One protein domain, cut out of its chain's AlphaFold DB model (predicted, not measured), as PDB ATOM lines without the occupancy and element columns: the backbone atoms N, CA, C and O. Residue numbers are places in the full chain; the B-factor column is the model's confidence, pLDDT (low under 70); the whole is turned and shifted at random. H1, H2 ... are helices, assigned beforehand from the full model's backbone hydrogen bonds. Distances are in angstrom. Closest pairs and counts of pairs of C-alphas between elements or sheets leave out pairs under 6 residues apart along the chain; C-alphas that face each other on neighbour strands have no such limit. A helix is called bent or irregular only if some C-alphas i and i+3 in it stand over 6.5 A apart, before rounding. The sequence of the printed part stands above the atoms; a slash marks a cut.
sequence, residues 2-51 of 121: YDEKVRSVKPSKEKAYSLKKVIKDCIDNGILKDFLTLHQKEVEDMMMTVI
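This is residues 2 to 51 of the 121 residues of an uncharacterized protein of Catonella morbi ATCC 51271 (UniProt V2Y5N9). Two helices of 17 residues each, H2 and H3, fold back on each other as a helical hairpin, side by side and running opposite ways. From the open end of this hairpin the first residues, 2 to 11, stick out as a thin arm that holds the short helix H1. The printed part has 50 residues with three named helices, in the order H1, H2, H3, and no named strand; the class is all helix. The whole is loose, with a radius of gyration of the C-alphas of 13.6 A, and spans 45 by 17 by 13 A, the arm adding to the length of a body that spans 27 by 16 by 13 A.

H2, residues 12 to 28, and H3, residues 33 to 49, touch, with 12 pairs of C-alphas within 8 A. Their closest C-alphas are those of Ile 27 and Lys 33, 4.5 A apart. Their lines stand at a shallow tilt of 18 degrees, opposite ways. H3 is irregular, with C-alphas 38 and 41 lying 8.4 A apart, and has a kink of 78 degrees near residue 40. H1, residues 3 to 6, is apart from both H2 and H3. Every O i to N i+4 pair is within hydrogen-bond range in H2, and 11 of 13 are in H3, while H1 is too short for such a pair.

H2 is 24.4 A long from C-alpha 12 at (-28.863, 11.377, 34.191) to C-alpha 28 at (-25.171, -12.157, 28.830). H3 is 22.5 A long and ends with C-alpha 49 at (-34.311, 6.838, 41.938). H1 is 5.5 A long and begins with C-alpha 3 at (-23.490, 25.038, 44.308).

The two C-alphas farthest apart are those of Tyr 2 and Asp 34, at 45.0 A. The printed part has no cut, and the links H1 to H2 and H2 to H3 are tight. Residues 2 to 12 have pLDDT under 70; the mean of the printed part is 83.9.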
ATOM      1  N   TYR A   2     -21.159  27.521  46.677       54.84
ATOM      2  CA  TYR A   2     -20.752  26.097  46.836       54.84
ATOM      3  C   TYR A   2     -21.464  25.185  45.809       54.84
ATOM      4  O   TYR A   2     -20.927  24.171  45.376       54.84
ATOM      5  N   ASP A   3     -22.622  25.643  45.329       54.28
ATOM      6  CA  ASP A   3     -23.490  25.038  44.308       54.28
ATOM      7  C   ASP A   3     -22.778  24.580  43.012       54.28
ATOM      8  O   ASP A   3     -23.009  23.487  42.503       54.28
ATOM      9  N   GLU A   4     -21.826  25.372  42.501       53.62
ATOM     10  CA  GLU A   4     -21.153  25.092  41.219       53.62
ATOM     11  C   GLU A   4     -20.258  23.847  41.232       53.62
ATOM     12  O   GLU A   4     -20.013  23.271  40.174       53.62
ATOM     13  N   LYS A   5     -19.777  23.409  42.404       50.81
ATOM     14  CA  LYS A   5     -18.884  22.241  42.526       50.81
ATOM     15  C   LYS A   5     -19.590  20.964  42.986       50.81
ATOM     16  O   LYS A   5     -19.051  19.886  42.765       50.81
ATOM     17  N   VAL A   6     -20.791  21.071  43.560       52.75
ATOM     18  CA  VAL A   6     -21.623  19.921  43.981       52.75
ATOM     19  C   VAL A   6     -22.411  19.329  42.798       52.75
ATOM     20  O   VAL A   6     -22.947  18.227  42.849       52.75
ATOM     21  N   ARG A   7     -22.399  20.007  41.647       50.78
ATOM     22  CA  ARG A   7     -22.883  19.481  40.362       50.78
ATOM     23  C   ARG A   7     -21.933  18.480  39.690       50.78
ATOM     24  O   ARG A   7     -21.949  18.340  38.472       50.78
ATOM     25  N   SER A   8     -21.165  17.714  40.464       51.81
ATOM     26  CA  SER A   8     -20.494  16.508  39.956       51.81
ATOM     27  C   SER A   8     -21.487  15.357  39.700       51.81
ATOM     28  O   SER A   8     -21.082  14.237  39.389       51.81
ATOM     29  N   VAL A   9     -22.799  15.620  39.799       56.66
ATOM     30  CA  VAL A   9     -23.867  14.707  39.393       56.66
ATOM     31  C   VAL A   9     -23.585  14.248  37.968       56.66
ATOM     32  O   VAL A   9     -23.793  14.997  37.010       56.66
ATOM     33  N   LYS A  10     -23.129  12.995  37.824       60.31
ATOM     34  CA  LYS A  10     -23.073  12.337  36.519       60.31
ATOM     35  C   LYS A  10     -24.405  12.592  35.821       60.31
ATOM     36  O   LYS A  10     -25.441  12.292  36.432       60.31
ATOM     37  N   PRO A  11     -24.406  13.153  34.600       65.12
ATOM     38  CA  PRO A  11     -25.638  13.466  33.901       65.12
ATOM     39  C   PRO A  11     -26.564  12.253  33.944       65.12
ATOM     40  O   PRO A  11     -26.102  11.126  33.764       65.12
ATOM     41  N   SER A  12     -27.865  12.463  34.154       69.12
ATOM     42  CA  SER A  12     -28.863  11.377  34.191       69.12
ATOM     43  C   SER A  12     -28.705  10.395  33.008       69.12
ATOM     44  O   SER A  12     -28.838   9.182  33.168       69.12
ATOM     45  N   LYS A  13     -28.263  10.899  31.846       75.88
ATOM     46  CA  LYS A  13     -27.915  10.100  30.660       75.88
ATOM     47  C   LYS A  13     -26.728   9.140  30.852       75.88
ATOM     48  O   LYS A  13     -26.781   8.020  30.356       75.88
ATOM     49  N   GLU A  14     -25.670   9.543  31.552       81.88
ATOM     50  CA  GLU A  14     -24.486   8.703  31.790       81.88
ATOM     51  C   GLU A  14     -24.787   7.586  32.799       81.88
ATOM     52  O   GLU A  14     -24.391   6.434  32.587       81.88
ATOM     53  N   LYS A  15     -25.554   7.898  33.858       82.38
ATOM     54  CA  LYS A  15     -26.065   6.884  34.795       82.38
ATOM     55  C   LYS A  15     -26.920   5.845  34.057       82.38
ATOM     56  O   LYS A  15     -26.722   4.652  34.257       82.38
ATOM     57  N   ALA A  16     -27.779   6.285  33.131       86.31
ATOM     58  CA  ALA A  16     -28.647   5.400  32.338       86.31
ATOM     59  C   ALA A  16     -27.868   4.473  31.435       86.31
ATOM     60  O   ALA A  16     -28.134   3.274  31.392       86.31
ATOM     61  N   TYR A  17     -26.885   5.027  30.741       89.56
ATOM     62  CA  TYR A  17     -26.012   4.241  29.896       89.56
ATOM     63  C   TYR A  17     -25.251   3.177  30.700       89.56
ATOM     64  O   TYR A  17     -25.239   2.007  30.320       89.56
ATOM     65  N   SER A  18     -24.671   3.570  31.838       90.38
ATOM     66  CA  SER A  18     -23.884   2.671  32.690       90.38
ATOM     67  C   SER A  18     -24.741   1.547  33.271       90.38
ATOM     68  O   SER A  18     -24.352   0.385  33.209       90.38
ATOM     69  N   LEU A  19     -25.935   1.876  33.769       90.81
ATOM     70  CA  LEU A  19     -26.871   0.906  34.329       90.81
ATOM     71  C   LEU A  19     -27.344  -0.105  33.277       90.81
ATOM     72  O   LEU A  19     -27.273  -1.310  33.506       90.81
ATOM     73  N   LYS A  20     -27.742   0.374  32.093       93.19
ATOM     74  CA  LYS A  20     -28.146  -0.487  30.971       93.19
ATOM     75  C   LYS A  20     -27.043  -1.444  30.552       93.19
ATOM     76  O   LYS A  20     -27.317  -2.606  30.262       93.19
ATOM     77  N   LYS A  21     -25.798  -0.962  30.528       95.25
ATOM     78  CA  LYS A  21     -24.636  -1.791  30.216       95.25
ATOM     79  C   LYS A  21     -24.456  -2.902  31.253       95.25
ATOM     80  O   LYS A  21     -24.342  -4.054  30.861       95.25
ATOM     81  N   VAL A  22     -24.512  -2.576  32.545       95.12
ATOM     82  CA  VAL A  22     -24.382  -3.569  33.625       95.12
ATOM     83  C   VAL A  22     -25.492  -4.619  33.561       95.12
ATOM     84  O   VAL A  22     -25.200  -5.807  33.641       95.12
ATOM     85  N   ILE A  23     -26.750  -4.210  33.360       95.44
ATOM     86  CA  ILE A  23     -27.874  -5.154  33.241       95.44
ATOM     87  C   ILE A  23     -27.657  -6.107  32.063       95.44
ATOM     88  O   ILE A  23     -27.847  -7.316  32.202       95.44
ATOM     89  N   LYS A  24     -27.215  -5.576  30.918       95.88
ATOM     90  CA  LYS A  24     -26.899  -6.387  29.744       95.88
ATOM     91  C   LYS A  24     -25.767  -7.378  30.027       95.88
ATOM     92  O   LYS A  24     -25.930  -8.560  29.750       95.88
ATOM     93  N   ASP A  25     -24.677  -6.916  30.635       97.44
ATOM     94  CA  ASP A  25     -23.543  -7.769  30.998       97.44
ATOM     95  C   ASP A  25     -23.983  -8.890  31.967       97.44
ATOM     96  O   ASP A  25     -23.537 -10.029  31.839       97.44
ATOM     97  N   CYS A  26     -24.900  -8.624  32.904       97.00
ATOM     98  CA  CYS A  26     -25.467  -9.654  33.783       97.00
ATOM     99  C   CYS A  26     -26.287 -10.700  33.011       97.00
ATOM    100  O   CYS A  26     -26.093 -11.898  33.224       97.00
ATOM    101  N   ILE A  27     -27.162 -10.264  32.099       96.00
ATOM    102  CA  ILE A  27     -27.985 -11.147  31.255       96.00
ATOM    103  C   ILE A  27     -27.100 -12.044  30.382       96.00
ATOM    104  O   ILE A  27     -27.319 -13.259  30.334       96.00
ATOM    105  N   ASP A  28     -26.091 -11.457  29.733       97.00
ATOM    106  CA  ASP A  28     -25.171 -12.157  28.830       97.00
ATOM    107  C   ASP A  28     -24.347 -13.219  29.581       97.00
ATOM    108  O   ASP A  28     -24.094 -14.301  29.051       97.00
ATOM    109  N   ASN A  29     -24.011 -12.963  30.851       97.44
ATOM    110  CA  ASN A  29     -23.315 -13.910  31.731       97.44
ATOM    111  C   ASN A  29     -24.250 -14.866  32.500       97.44
ATOM    112  O   ASN A  29     -23.787 -15.636  33.341       97.44
ATOM    113  N   GLY A  30     -25.562 -14.837  32.245       96.12
ATOM    114  CA  GLY A  30     -26.530 -15.723  32.900       96.12
ATOM    115  C   GLY A  30     -26.859 -15.369  34.358       96.12
ATOM    116  O   GLY A  30     -27.533 -16.144  35.035       96.12
ATOM    117  N   ILE A  31     -26.427 -14.208  34.856       97.44
ATOM    118  CA  ILE A  31     -26.712 -13.738  36.217       97.44
ATOM    119  C   ILE A  31     -28.111 -13.129  36.235       97.44
ATOM    120  O   ILE A  31     -28.350 -12.107  35.596       97.44
ATOM    121  N   LEU A  32     -29.036 -13.747  36.979       96.06
ATOM    122  CA  LEU A  32     -30.435 -13.299  37.090       96.06
ATOM    123  C   LEU A  32     -31.120 -13.097  35.725       96.06
ATOM    124  O   LEU A  32     -32.018 -12.271  35.601       96.06
ATOM    125  N   LYS A  33     -30.700 -13.851  34.701       96.31
ATOM    126  CA  LYS A  33     -31.098 -13.647  33.302       96.31
ATOM    127  C   LYS A  33     -32.608 -13.521  33.119       96.31
ATOM    128  O   LYS A  33     -33.059 -12.526  32.559       96.31
ATOM    129  N   ASP A  34     -33.379 -14.489  33.604       96.56
ATOM    130  CA  ASP A  34     -34.831 -14.511  33.394       96.56
ATOM    131  C   ASP A  34     -35.517 -13.332  34.102       96.56
ATOM    132  O   ASP A  34     -36.367 -12.660  33.518       96.56
ATOM    133  N   PHE A  35     -35.076 -13.021  35.326       96.75
ATOM    134  CA  PHE A  35     -35.593 -11.901  36.109       96.75
ATOM    135  C   PHE A  35     -35.271 -10.553  35.457       96.75
ATOM    136  O   PHE A  35     -36.171  -9.750  35.233       96.75
ATOM    137  N   LEU A  36     -34.003 -10.312  35.114       96.25
ATOM    138  CA  LEU A  36     -33.566  -9.061  34.496       96.25
ATOM    139  C   LEU A  36     -34.165  -8.877  33.102       96.25
ATOM    140  O   LEU A  36     -34.470  -7.752  32.734       96.25
ATOM    141  N   THR A  37     -34.390  -9.959  32.352       94.88
ATOM    142  CA  THR A  37     -35.056  -9.888  31.043       94.88
ATOM    143  C   THR A  37     -36.526  -9.483  31.184       94.88
ATOM    144  O   THR A  37     -37.019  -8.684  30.390       94.88
ATOM    145  N   LEU A  38     -37.229 -10.003  32.196       96.50
ATOM    146  CA  LEU A  38     -38.648  -9.712  32.418       96.50
ATOM    147  C   LEU A  38     -38.880  -8.344  33.086       96.50
ATOM    148  O   LEU A  38     -39.795  -7.619  32.698       96.50
ATOM    149  N   HIS A  39     -38.040  -7.976  34.057       95.81
ATOM    150  CA  HIS A  39     -38.214  -6.805  34.928       95.81
ATOM    151  C   HIS A  39     -37.249  -5.651  34.625       95.81
ATOM    152  O   HIS A  39     -37.089  -4.749  35.446       95.81
ATOM    153  N   GLN A  40     -36.611  -5.633  33.450       91.88
ATOM    154  CA  GLN A  40     -35.557  -4.665  33.123       91.88
ATOM    155  C   GLN A  40     -35.944  -3.210  33.423       91.88
ATOM    156  O   GLN A  40     -35.197  -2.500  34.089       91.88
ATOM    157  N   LYS A  41     -37.114  -2.762  32.943       91.56
ATOM    158  CA  LYS A  41     -37.566  -1.373  33.129       91.56
ATOM    159  C   LYS A  41     -37.778  -1.019  34.597       91.56
ATOM    160  O   LYS A  41     -37.385   0.055  35.018       91.56
ATOM    161  N   GLU A  42     -38.360  -1.930  35.368       92.38
ATOM    162  CA  GLU A  42     -38.624  -1.722  36.793       92.38
ATOM    163  C   GLU A  42     -37.317  -1.601  37.587       92.38
ATOM    164  O   GLU A  42     -37.174  -0.716  38.428       92.38
ATOM    165  N   VAL A  43     -36.328  -2.439  37.262       91.69
ATOM    166  CA  VAL A  43     -34.983  -2.359  37.849       91.69
ATOM    167  C   VAL A  43     -34.283  -1.066  37.436       91.69
ATOM    168  O   VAL A  43     -33.672  -0.414  38.283       91.69
ATOM    169  N   GLU A  44     -34.375  -0.674  36.162       89.75
ATOM    170  CA  GLU A  44     -33.822   0.593  35.676       89.75
ATOM    171  C   GLU A  44     -34.421   1.789  36.424       89.75
ATOM    172  O   GLU A  44     -33.670   2.610  36.953       89.75
ATOM    173  N   ASP A  45     -35.747   1.856  36.521       88.75
ATOM    174  CA  ASP A  45     -36.462   2.950  37.177       88.75
ATOM    175  C   ASP A  45     -36.155   2.995  38.678       88.75
ATOM    176  O   ASP A  45     -35.800   4.051  39.206       88.75
ATOM    177  N   MET A  46     -36.195   1.851  39.368       88.69
ATOM    178  CA  MET A  46     -35.866   1.779  40.792       88.69
ATOM    179  C   MET A  46     -34.436   2.268  41.048       88.69
ATOM    180  O   MET A  46     -34.230   3.188  41.839       88.69
ATOM    181  N   MET A  47     -33.443   1.716  40.348       87.56
ATOM    182  CA  MET A  47     -32.032   2.058  40.565       87.56
ATOM    183  C   MET A  47     -31.715   3.509  40.194       87.56
ATOM    184  O   MET A  47     -30.812   4.111  40.769       87.56
ATOM    185  N   MET A  48     -32.475   4.097  39.269       83.94
ATOM    186  CA  MET A  48     -32.369   5.512  38.915       83.94
ATOM    187  C   MET A  48     -32.847   6.468  39.997       83.94
ATOM    188  O   MET A  48     -32.359   7.598  40.068       83.94
ATOM    189  N   THR A  49     -33.797   6.032  40.822       84.75
ATOM    190  CA  THR A  49     -34.311   6.838  41.938       84.75
ATOM    191  C   THR A  49     -33.419   6.775  43.173       84.75
ATOM    192  O   THR A  49     -33.473   7.674  44.013       84.75
ATOM    193  N   VAL A  50     -32.572   5.749  43.282       83.50
ATOM    194  CA  VAL A  50     -31.660   5.595  44.414       83.50
ATOM    195  C   VAL A  50     -30.541   6.631  44.324       83.50
ATOM    196  O   VAL A  50     -29.786   6.698  43.351       83.50
ATOM    197  N   ILE A  51     -30.415   7.434  45.378       79.12
ATOM    198  CA  ILE A  51     -29.307   8.374  45.547       79.12
ATOM    199  C   ILE A  51     -28.105   7.592  46.100       79.12
ATOM    200  O   ILE A  51     -28.219   7.012  47.180       79.12
TER     201      ILE A  51